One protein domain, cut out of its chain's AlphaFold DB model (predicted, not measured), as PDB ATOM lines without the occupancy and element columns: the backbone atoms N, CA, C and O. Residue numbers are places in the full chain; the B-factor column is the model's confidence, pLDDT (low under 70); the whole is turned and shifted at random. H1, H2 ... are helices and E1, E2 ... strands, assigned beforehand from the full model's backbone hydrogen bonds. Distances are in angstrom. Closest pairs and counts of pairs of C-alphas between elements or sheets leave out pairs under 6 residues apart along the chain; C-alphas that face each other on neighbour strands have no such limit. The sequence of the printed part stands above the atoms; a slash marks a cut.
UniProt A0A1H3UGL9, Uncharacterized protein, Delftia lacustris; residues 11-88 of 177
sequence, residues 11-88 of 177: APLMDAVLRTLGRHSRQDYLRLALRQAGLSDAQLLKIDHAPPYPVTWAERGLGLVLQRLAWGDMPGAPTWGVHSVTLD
ATOM      1  N   ALA A  11     209.030 176.694 111.496       70.44
ATOM      2  CA  ALA A  11     210.029 177.543 110.902       70.44
ATOM      3  C   ALA A  11     210.431 178.628 111.881       70.44
ATOM      4  O   ALA A  11     209.612 179.014 112.725       70.44
ATOM      5  N   PRO A  12     211.678 179.125 111.787       85.38
ATOM      6  CA  PRO A  12     212.019 180.381 112.425       85.38
ATOM      7  C   PRO A  12     210.891 181.384 112.178       85.38
ATOM      8  O   PRO A  12     210.314 181.410 111.089       85.38
ATOM      9  N   LEU A  13     210.543 182.184 113.190       90.00
ATOM     10  CA  LEU A  13     209.342 183.028 113.160       90.00
ATOM     11  C   LEU A  13     209.188 183.806 111.841       90.00
ATOM     12  O   LEU A  13     208.081 183.896 111.318       90.00
ATOM     13  N   MET A  14     210.293 184.331 111.300       91.50
ATOM     14  CA  MET A  14     210.292 185.064 110.033       91.50
ATOM     15  C   MET A  14     209.789 184.215 108.864       91.50
ATOM     16  O   MET A  14     208.865 184.618 108.165       91.50
ATOM     17  N   ASP A  15     210.340 183.018 108.687       89.88
ATOM     18  CA  ASP A  15     209.920 182.087 107.643       89.88
ATOM     19  C   ASP A  15     208.455 181.703 107.817       89.88
ATOM     20  O   ASP A  15     207.707 181.662 106.844       89.88
ATOM     21  N   ALA A  16     208.023 181.457 109.057       90.31
ATOM     22  CA  ALA A  16     206.637 181.110 109.332       90.31
ATOM     23  C   ALA A  16     205.685 182.252 108.942       90.31
ATOM     24  O   ALA A  16     204.676 182.020 108.276       90.31
ATOM     25  N   VAL A  17     206.032 183.491 109.298       93.00
ATOM     26  CA  VAL A  17     205.285 184.702 108.940       93.00
ATOM     27  C   VAL A  17     205.239 184.886 107.422       93.00
ATOM     28  O   VAL A  17     204.155 185.006 106.848       93.00
ATOM     29  N   LEU A  18     206.384 184.837 106.744       92.94
ATOM     30  CA  LEU A  18     206.466 185.037 105.296       92.94
ATOM     31  C   LEU A  18     205.779 183.926 104.500       92.94
ATOM     32  O   LEU A  18     205.141 184.199 103.486       92.94
ATOM     33  N   ARG A  19     205.799 182.683 104.988       89.94
ATOM     34  CA  ARG A  19     205.009 181.581 104.418       89.94
ATOM     35  C   ARG A  19     203.510 181.790 104.535       89.94
ATOM     36  O   ARG A  19     202.777 181.104 103.839       89.94
ATOM     37  N   THR A  20     203.031 182.690 105.392       91.94
ATOM     38  CA  THR A  20     201.602 183.035 105.467       91.94
ATOM     39  C   THR A  20     201.223 184.274 104.664       91.94
ATOM     40  O   THR A  20     200.037 184.474 104.404       91.94
ATOM     41  N   LEU A  21     202.197 185.073 104.215       94.69
ATOM     42  CA  LEU A  21     201.949 186.252 103.384       94.69
ATOM     43  C   LEU A  21     201.245 185.851 102.077       94.69
ATOM     44  O   LEU A  21     201.662 184.908 101.399       94.69
ATOM     45  N   GLY A  22     200.146 186.541 101.759       92.88
ATOM     46  CA  GLY A  22     199.305 186.254 100.589       92.88
ATOM     47  C   GLY A  22     198.418 185.020 100.725       92.88
ATOM     48  O   GLY A  22     197.677 184.686  99.801       92.88
ATOM     49  N   ARG A  23     198.437 184.350 101.884       90.50
ATOM     50  CA  ARG A  23     197.697 183.108 102.104       90.50
ATOM     51  C   ARG A  23     196.650 183.230 103.183       90.50
ATOM     52  O   ARG A  23     196.801 184.006 104.125       90.50
ATOM     53  N   HIS A  24     195.621 182.396 103.063       90.00
ATOM     54  CA  HIS A  24     194.549 182.304 104.040       90.00
ATOM     55  C   HIS A  24     194.398 180.909 104.646       90.00
ATOM     56  O   HIS A  24     194.610 179.884 103.998       90.00
ATOM     57  N   SER A  25     194.071 180.877 105.937       87.94
ATOM     58  CA  SER A  25     193.876 179.656 106.724       87.94
ATOM     59  C   SER A  25     193.181 179.972 108.052       87.94
ATOM     60  O   SER A  25     192.812 181.117 108.310       87.94
ATOM     61  N   ARG A  26     193.055 178.981 108.939       87.12
ATOM     62  CA  ARG A  26     192.688 179.196 110.352       87.12
ATOM     63  C   ARG A  26     193.815 179.816 111.194       87.12
ATOM     64  O   ARG A  26     193.633 180.071 112.377       87.12
ATOM     65  N   GLN A  27     194.970 180.060 110.572       87.94
ATOM     66  CA  GLN A  27     196.185 180.624 111.159       87.94
ATOM     67  C   GLN A  27     196.831 179.758 112.244       87.94
ATOM     68  O   GLN A  27     197.701 180.239 112.959       87.94
ATOM     69  N   ASP A  28     196.484 178.471 112.346       87.38
ATOM     70  CA  ASP A  28     197.042 177.572 113.367       87.38
ATOM     71  C   ASP A  28     198.576 177.501 113.307       87.38
ATOM     72  O   ASP A  28     199.241 177.576 114.340       87.38
ATOM     73  N   TYR A  29     199.143 177.461 112.096       87.19
ATOM     74  CA  TYR A  29     200.592 177.487 111.876       87.19
ATOM     75  C   TYR A  29     201.243 178.782 112.391       87.19
ATOM     76  O   TYR A  29     202.197 178.731 113.168       87.19
ATOM     77  N   LEU A  30     200.688 179.943 112.024       91.06
ATOM     78  CA  LEU A  30     201.203 181.245 112.455       91.06
ATOM     79  C   LEU A  30     201.069 181.434 113.971       91.06
ATOM     80  O   LEU A  30     202.002 181.888 114.627       91.06
ATOM     81  N   ARG A  31     199.927 181.045 114.548       91.56
ATOM     82  CA  ARG A  31     199.682 181.097 115.997       91.56
ATOM     83  C   ARG A  31     200.702 180.265 116.760       91.56
ATOM     84  O   ARG A  31     201.200 180.704 117.793       91.56
ATOM     85  N   LEU A  32     201.024 179.077 116.257       90.25
ATOM     86  CA  LEU A  32     202.001 178.203 116.888       90.25
ATOM     87  C   LEU A  32     203.423 178.785 116.804       90.25
ATOM     88  O   LEU A  32     204.108 178.821 117.825       90.25
ATOM     89  N   ALA A  33     203.822 179.326 115.647       91.56
ATOM     90  CA  ALA A  33     205.109 180.008 115.476       91.56
ATOM     91  C   ALA A  33     205.257 181.239 116.391       91.56
ATOM     92  O   ALA A  33     206.291 181.424 117.032       91.56
ATOM     93  N   LEU A  34     204.204 182.055 116.515       92.44
ATOM     94  CA  LEU A  34     204.190 183.214 117.414       92.44
ATOM     95  C   LEU A  34     204.352 182.799 118.875       92.44
ATOM     96  O   LEU A  34     205.205 183.345 119.571       92.44
ATOM     97  N   ARG A  35     203.595 181.795 119.332       92.25
ATOM     98  CA  ARG A  35     203.692 181.296 120.712       92.25
ATOM     99  C   ARG A  35     205.083 180.766 121.035       92.25
ATOM    100  O   ARG A  35     205.601 181.062 122.107       92.25
ATOM    101  N   GLN A  36     205.707 180.035 120.113       90.50
ATOM    102  CA  GLN A  36     207.084 179.560 120.284       90.50
ATOM    103  C   GLN A  36     208.100 180.704 120.353       90.50
ATOM    104  O   GLN A  36     209.086 180.605 121.077       90.50
ATOM    105  N   ALA A  37     207.838 181.818 119.668       89.38
ATOM    106  CA  ALA A  37     208.644 183.033 119.757       89.38
ATOM    107  C   ALA A  37     208.320 183.923 120.982       89.38
ATOM    108  O   ALA A  37     208.898 185.010 121.124       89.38
ATOM    109  N   GLY A  38     207.404 183.479 121.854       91.00
ATOM    110  CA  GLY A  38     206.949 184.211 123.038       91.00
ATOM    111  C   GLY A  38     206.012 185.380 122.727       91.00
ATOM    112  O   GLY A  38     205.910 186.304 123.530       91.00
ATOM    113  N   LEU A  39     205.358 185.376 121.562       92.25
ATOM    114  CA  LEU A  39     204.445 186.426 121.116       92.25
ATOM    115  C   LEU A  39     202.982 186.032 121.328       92.25
ATOM    116  O   LEU A  39     202.581 184.892 121.090       92.25
ATOM    117  N   SER A  40     202.171 187.004 121.748       91.12
ATOM    118  CA  SER A  40     200.725 186.820 121.903       91.12
ATOM    119  C   SER A  40     200.038 186.677 120.546       91.12
ATOM    120  O   SER A  40     200.257 187.495 119.656       91.12
ATOM    121  N   ASP A  41     199.153 185.690 120.406       90.38
ATOM    122  CA  ASP A  41     198.318 185.472 119.222       90.38
ATOM    123  C   ASP A  41     196.869 185.968 119.394       90.38
ATOM    124  O   ASP A  41     196.032 185.757 118.516       90.38
ATOM    125  N   ALA A  42     196.562 186.644 120.507       87.12
ATOM    126  CA  ALA A  42     195.197 187.007 120.902       87.12
ATOM    127  C   ALA A  42     194.452 187.863 119.862       87.12
ATOM    128  O   ALA A  42     193.228 187.816 119.773       87.12
ATOM    129  N   GLN A  43     195.189 188.644 119.071       86.69
ATOM    130  CA  GLN A  43     194.620 189.561 118.087       86.69
ATOM    131  C   GLN A  43     194.601 189.008 116.656       86.69
ATOM    132  O   GLN A  43     194.074 189.686 115.781       86.69
ATOM    133  N   LEU A  44     195.128 187.802 116.401       87.69
ATOM    134  CA  LEU A  44     195.190 187.240 115.045       87.69
ATOM    135  C   LEU A  44     193.831 186.843 114.465       87.69
ATOM    136  O   LEU A  44     193.688 186.774 113.249       87.69
ATOM    137  N   LEU A  45     192.860 186.520 115.323       87.12
ATOM    138  CA  LEU A  45     191.578 185.936 114.926       87.12
ATOM    139  C   LEU A  45     190.408 186.845 115.307       87.12
ATOM    140  O   LEU A  45     189.433 186.394 115.910       87.12
ATOM    141  N   LYS A  46     190.498 188.144 114.996       83.31
ATOM    142  CA  LYS A  46     189.364 189.049 115.229       83.31
ATOM    143  C   LYS A  46     188.163 188.577 114.405       83.31
ATOM    144  O   LYS A  46     188.291 188.287 113.212       83.31
ATOM    145  N   ILE A  47     187.026 188.441 115.090       70.44
ATOM    146  CA  ILE A  47     185.813 187.786 114.579       70.44
ATOM    147  C   ILE A  47     184.993 188.738 113.702       70.44
ATOM    148  O   ILE A  47     184.263 188.270 112.831       70.44
ATOM    149  N   ASP A  48     185.138 190.052 113.851       67.75
ATOM    150  CA  ASP A  48     184.343 191.012 113.082       67.75
ATOM    151  C   ASP A  48     184.604 190.906 111.569       67.75
ATOM    152  O   ASP A  48     185.725 190.643 111.123       67.75
ATOM    153  N   HIS A  49     183.554 191.108 110.762       60.84
ATOM    154  CA  HIS A  49     183.634 191.261 109.299       60.84
ATOM    155  C   HIS A  49     184.254 192.622 108.946       60.84
ATOM    156  O   HIS A  49     183.622 193.483 108.338       60.84
ATOM    157  N   ALA A  50     185.477 192.838 109.416       62.00
ATOM    158  CA  ALA A  50     186.160 194.111 109.355       62.00
ATOM    159  C   ALA A  50     187.046 194.218 108.100       62.00
ATOM    160  O   ALA A  50     187.495 193.194 107.566       62.00
ATOM    161  N   PRO A  51     187.342 195.452 107.646       81.44
ATOM    162  CA  PRO A  51     188.442 195.709 106.717       81.44
ATOM    163  C   PRO A  51     189.764 195.108 107.230       81.44
ATOM    164  O   PRO A  51     189.854 194.717 108.401       81.44
ATOM    165  N   PRO A  52     190.810 195.046 106.382       90.69
ATOM    166  CA  PRO A  52     192.145 194.678 106.833       90.69
ATOM    167  C   PRO A  52     192.520 195.427 108.118       90.69
ATOM    168  O   PRO A  52     192.356 196.644 108.207       90.69
ATOM    169  N   TYR A  53     192.983 194.693 109.125       92.56
ATOM    170  CA  TYR A  53     193.254 195.214 110.456       92.56
ATOM    171  C   TYR A  53     194.697 194.928 110.880       92.56
ATOM    172  O   TYR A  53     195.230 193.855 110.582       92.56
ATOM    173  N   PRO A  54     195.341 195.863 111.598       94.31
ATOM    174  CA  PRO A  54     196.703 195.673 112.061       94.31
ATOM    175  C   PRO A  54     196.756 194.778 113.306       94.31
ATOM    176  O   PRO A  54     195.882 194.829 114.180       94.31
ATOM    177  N   VAL A  55     197.832 194.003 113.398       94.88
ATOM    178  CA  VAL A  55     198.300 193.306 114.599       94.88
ATOM    179  C   VAL A  55     199.779 193.621 114.751       94.88
ATOM    180  O   VAL A  55     200.548 193.426 113.812       94.88
ATOM    181  N   THR A  56     200.185 194.144 115.904       94.88
ATOM    182  CA  THR A  56     201.553 194.625 116.107       94.88
ATOM    183  C   THR A  56     202.152 194.080 117.396       94.88
ATOM    184  O   THR A  56     201.503 194.031 118.437       94.88
ATOM    185  N   TRP A  57     203.427 193.717 117.312       95.75
ATOM    186  CA  TRP A  57     204.321 193.442 118.433       95.75
ATOM    187  C   TRP A  57     205.408 194.506 118.391       95.75
ATOM    188  O   TRP A  57     206.517 194.290 117.890       95.75
ATOM    189  N   ALA A  58     205.041 195.714 118.818       92.38
ATOM    190  CA  ALA A  58     205.877 196.901 118.685       92.38
ATOM    191  C   ALA A  58     207.216 196.745 119.415       92.38
ATOM    192  O   ALA A  58     208.228 197.268 118.967       92.38
ATOM    193  N   GLU A  59     207.248 196.012 120.521       92.44
ATOM    194  CA  GLU A  59     208.445 195.663 121.285       92.44
ATOM    195  C   GLU A  59     209.394 194.719 120.535       92.44
ATOM    196  O   GLU A  59     210.580 194.670 120.847       92.44
ATOM    197  N   ARG A  60     208.894 194.002 119.524       93.06
ATOM    198  CA  ARG A  60     209.688 193.129 118.648       93.06
ATOM    199  C   ARG A  60     209.898 193.703 117.254       93.06
ATOM    200  O   ARG A  60     210.553 193.050 116.455       93.06
ATOM    201  N   GLY A  61     209.350 194.879 116.952       95.69
ATOM    202  CA  GLY A  61     209.437 195.474 115.620       95.69
ATOM    203  C   GLY A  61     208.738 194.659 114.533       95.69
ATOM    204  O   GLY A  61     209.183 194.695 113.396       95.69
ATOM    205  N   LEU A  62     207.688 193.901 114.871       96.81
ATOM    206  CA  LEU A  62     206.912 193.107 113.915       96.81
ATOM    207  C   LEU A  62     205.480 193.638 113.833       96.81
ATOM    208  O   LEU A  62     204.790 193.755 114.846       96.81
ATOM    209  N   GLY A  63     205.016 193.915 112.622       97.06
ATOM    210  CA  GLY A  63     203.632 194.257 112.319       97.06
ATOM    211  C   GLY A  63     203.068 193.343 111.241       97.06
ATOM    212  O   GLY A  63     203.775 192.957 110.316       97.06
ATOM    213  N   LEU A  64     201.789 193.016 111.352       97.25
ATOM    214  CA  LEU A  64     201.018 192.318 110.335       97.25
ATOM    215  C   LEU A  64     199.757 193.113 110.030       97.25
ATOM    216  O   LEU A  64     199.182 193.749 110.913       97.25
ATOM    217  N   VAL A  65     199.273 192.995 108.801       96.19
ATOM    218  CA  VAL A  65     197.895 193.345 108.456       96.19
ATOM    219  C   VAL A  65     197.165 192.060 108.104       96.19
ATOM    220  O   VAL A  65     197.584 191.340 107.198       96.19
ATOM    221  N   LEU A  66     196.081 191.761 108.815       93.94
ATOM    222  CA  LEU A  66     195.250 190.584 108.585       93.94
ATOM    223  C   LEU A  66     193.880 190.975 108.051       93.94
ATOM    224  O   LEU A  66     193.358 192.040 108.354       93.94
ATOM    225  N   GLN A  67     193.265 190.083 107.288       90.75
ATOM    226  CA  GLN A  67     191.901 190.240 106.806       90.75
ATOM    227  C   GLN A  67     191.131 188.952 107.058       90.75
ATOM    228  O   GLN A  67     191.584 187.875 106.675       90.75
ATOM    229  N   ARG A  68     189.952 189.041 107.677       88.69
ATOM    230  CA  ARG A  68     189.040 187.896 107.730       88.69
ATOM    231  C   ARG A  68     188.455 187.674 106.334       88.69
ATOM    232  O   ARG A  68     187.874 188.588 105.757       88.69
ATOM    233  N   LEU A  69     188.588 186.463 105.809       84.75
ATOM    234  CA  LEU A  69     188.000 186.049 104.541       84.75
ATOM    235  C   LEU A  69     186.786 185.166 104.841       84.75
ATOM    236  O   LEU A  69     186.907 184.075 105.404       84.75
ATOM    237  N   ALA A  70     185.602 185.673 104.502       71.88
ATOM    238  CA  ALA A  70     184.367 184.905 104.532       71.88
ATOM    239  C   ALA A  70     184.156 184.280 103.151       71.88
ATOM    240  O   ALA A  70     183.971 184.996 102.169       71.88
ATOM    241  N   TRP A  71     184.168 182.954 103.062       60.69
ATOM    242  CA  TRP A  71     183.678 182.262 101.871       60.69
ATOM    243  C   TRP A  71     182.161 182.100 101.965       60.69
ATOM    244  O   TRP A  71     181.677 181.002 102.191       60.69
ATOM    245  N   GLY A  72     181.421 183.205 101.817       53.94
ATOM    246  CA  GLY A  72     179.954 183.205 101.728       53.94
ATOM    247  C   GLY A  72     179.230 182.337 102.770       53.94
ATOM    248  O   GLY A  72     179.745 182.081 103.858       53.94
ATOM    249  N   ASP A  73     178.039 181.861 102.406       46.44
ATOM    250  CA  ASP A  73     177.199 180.950 103.201       46.44
ATOM    251  C   ASP A  73     177.726 179.496 103.231       46.44
ATOM    252  O   ASP A  73     176.983 178.564 103.546       46.44
ATOM    253  N   MET A  74     178.998 179.253 102.878       48.03
ATOM    254  CA  MET A  74     179.549 177.899 102.911       48.03
ATOM    255  C   MET A  74     179.798 177.443 104.357       48.03
ATOM    256  O   MET A  74     180.429 178.164 105.136       48.03
ATOM    257  N   PRO A  75     179.385 176.216 104.725       47.53
ATOM    258  CA  PRO A  75     179.685 175.658 106.033       47.53
ATOM    259  C   PRO A  75     181.201 175.476 106.196       47.53
ATOM    260  O   PRO A  75     181.821 174.618 105.570       47.53
ATOM    261  N   GLY A  76     181.809 176.288 107.058       63.19
ATOM    262  CA  GLY A  76     183.228 176.217 107.387       63.19
ATOM    263  C   GLY A  76     183.616 177.242 108.450       63.19
ATOM    264  O   GLY A  76     182.989 178.290 108.583       63.19
ATOM    265  N   ALA A  77     184.653 176.941 109.239       71.12
ATOM    266  CA  ALA A  77     185.221 177.934 110.150       71.12
ATOM    267  C   ALA A  77     185.819 179.101 109.337       71.12
ATOM    268  O   ALA A  77     186.416 178.841 108.286       71.12
ATOM    269  N   PRO A  78     185.706 180.356 109.811       80.31
ATOM    270  CA  PRO A  78     186.302 181.504 109.136       80.31
ATOM    271  C   PRO A  78     187.799 181.295 108.887       80.31
ATOM    272  O   PRO A  78     188.487 180.625 109.662       80.31
ATOM    273  N   THR A  79     188.298 181.880 107.798       87.62
ATOM    274  CA  THR A  79     189.736 181.939 107.520       87.62
ATOM    275  C   THR A  79     190.207 183.383 107.568       87.62
ATOM    276  O   THR A  79     189.426 184.314 107.382       87.62
ATOM    277  N   TRP A  80     191.488 183.576 107.841       91.19
ATOM    278  CA  TRP A  80     192.135 184.879 107.840       91.19
ATOM    279  C   TRP A  80     193.288 184.836 106.860       91.19
ATOM    280  O   TRP A  80     193.968 183.816 106.783       91.19
ATOM    281  N   GLY A  81     193.489 185.918 106.121       91.94
ATOM    282  CA  GLY A  81     194.620 186.120 105.233       91.94
ATOM    283  C   GLY A  81     195.620 187.115 105.811       91.94
ATOM    284  O   GLY A  81     195.206 188.106 106.415       91.94
ATOM    285  N   VAL A  82     196.921 186.878 105.616       94.56
ATOM    286  CA  VAL A  82     197.973 187.857 105.943       94.56
ATOM    287  C   VAL A  82     198.248 188.716 104.714       94.56
ATOM    288  O   VAL A  82     198.730 188.236 103.688       94.56
ATOM    289  N   HIS A  83     197.897 189.993 104.808       94.62
ATOM    290  CA  HIS A  83     197.993 190.957 103.721       94.62
ATOM    291  C   HIS A  83     199.395 191.548 103.600       94.62
ATOM    292  O   HIS A  83     199.913 191.688 102.491       94.62
ATOM    293  N   SER A  84     199.991 191.915 104.730       97.38
ATOM    294  CA  SER A  84     201.338 192.464 104.773       97.38
ATOM    295  C   SER A  84     202.049 192.124 106.073       97.38
ATOM    296  O   SER A  84     201.421 191.803 107.086       97.38
ATOM    297  N   VAL A  85     203.371 192.199 106.002       97.69
ATOM    298  CA  VAL A  85     204.325 192.016 107.088       97.69
ATOM    299  C   VAL A  85     205.236 193.234 107.089       97.69
ATOM    300  O   VAL A  85     205.807 193.565 106.053       97.69
ATOM    301  N   THR A  86     205.396 193.883 108.235       98.12
ATOM    302  CA  THR A  86     206.283 195.035 108.414       98.12
ATOM    303  C   THR A  86     207.312 194.733 109.494       98.12
ATOM    304  O   THR A  86     206.953 194.257 110.572       98.12
ATOM    305  N   LEU A  87     208.576 195.037 109.206       97.75
ATOM    306  CA  LEU A  87     209.701 194.943 110.129       97.75
ATOM    307  C   LEU A  87     210.270 196.330 110.400       97.75
ATOM    308  O   LEU A  87     210.607 197.040 109.454       97.75
ATOM    309  N   ASP A  88     210.386 196.677 111.678       96.62
ATOM    310  CA  ASP A  88     211.072 197.874 112.172       96.62
ATOM    311  C   ASP A  88     212.511 197.514 112.521       96.62
ATOM    312  O   ASP A  88     212.760 196.701 113.415       96.62
TER     313      ASP A  88
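What this domain is: This is residues 11 to 88 of the 177 residues of an uncharacterized protein of Delftia lacustris (UniProt A0A1H3UGL9). A strongly twisted antiparallel sheet of four strands has two short helices, H1 and H2, side by side in a small pair over one part of it; H1 grazes the sheet and H2 lies farther out. The long hairpin of E3 and E4 runs along the longest axis, and its loop, residues 70 to 78, makes one end of that axis, while a long link, residues 37 to 52, leads from H2 back to E2. The printed part has 78 residues, with two named helices and four named strands in the order H1, E1, H2, E2, E3, E4, of the mixed class, helices and strands; the sheet order is E1, E4, E3, E2. The whole is compact, with a radius of gyration of the C-alphas of 12.2 A, and elongated, with spans of 38 by 22 by 20 A.

Where its parts are: In the sheet, E4 is residues 79 to 88, 27.0 A from first to last C-alpha, ending with C-alpha 88 at (211.072, 197.874, 112.172). E3 is residues 62 to 69, 22.3 A long, and E2 is residues 53 to 57, 13.8 A long. E1 is residues 23 to 25, 6.9 A long. H1 is residues 13 to 18, 8.6 A long, beginning with C-alpha 13 at (209.342, 183.028, 113.160). H2 is residues 28 to 36, 12.4 A long.

How they stand to each other: E2, E3 and E4 form a meander, each strand the antiparallel neighbour of the one before. E3 and E4 are a hairpin, at 162 degrees between directions, with N 63 and O 86 2.8 A apart and N 81 and O 67 2.8 A apart, within hydrogen-bond range. E2 and E3 are a hairpin at 150 degrees, with N 55 and O 64 2.8 A apart. E1 is an edge strand, antiparallel to E4 at 128 degrees, with N 80 and O 25 2.8 A apart. E2 is the other edge strand, and E1 and E2 are apart. H1 only grazes the sheet, with its residues 14 to 18; its closest C-alphas to E4 are those of Leu 18 and Val 85, 7.5 A apart. H1 and H2 touch, the closest C-alphas being those of Leu 13 and Ala 33, 5.7 A apart, at a shallow tilt of 29 degrees, opposite ways. H2 is not on the sheet, and it is apart from E3 and from E4. In H1 and H2 every O i to N i+4 pair is within hydrogen-bond range.

The domain as a whole: The two C-alphas farthest apart are those of Glu 59 and Asp 73, 39.0 A. The printed part has no cut. The link from H2 to E2 is long, with 16 residues. The mean pLDDT of the printed part is 86.3, and residues 48 to 50 and 71 to 76 are under 70.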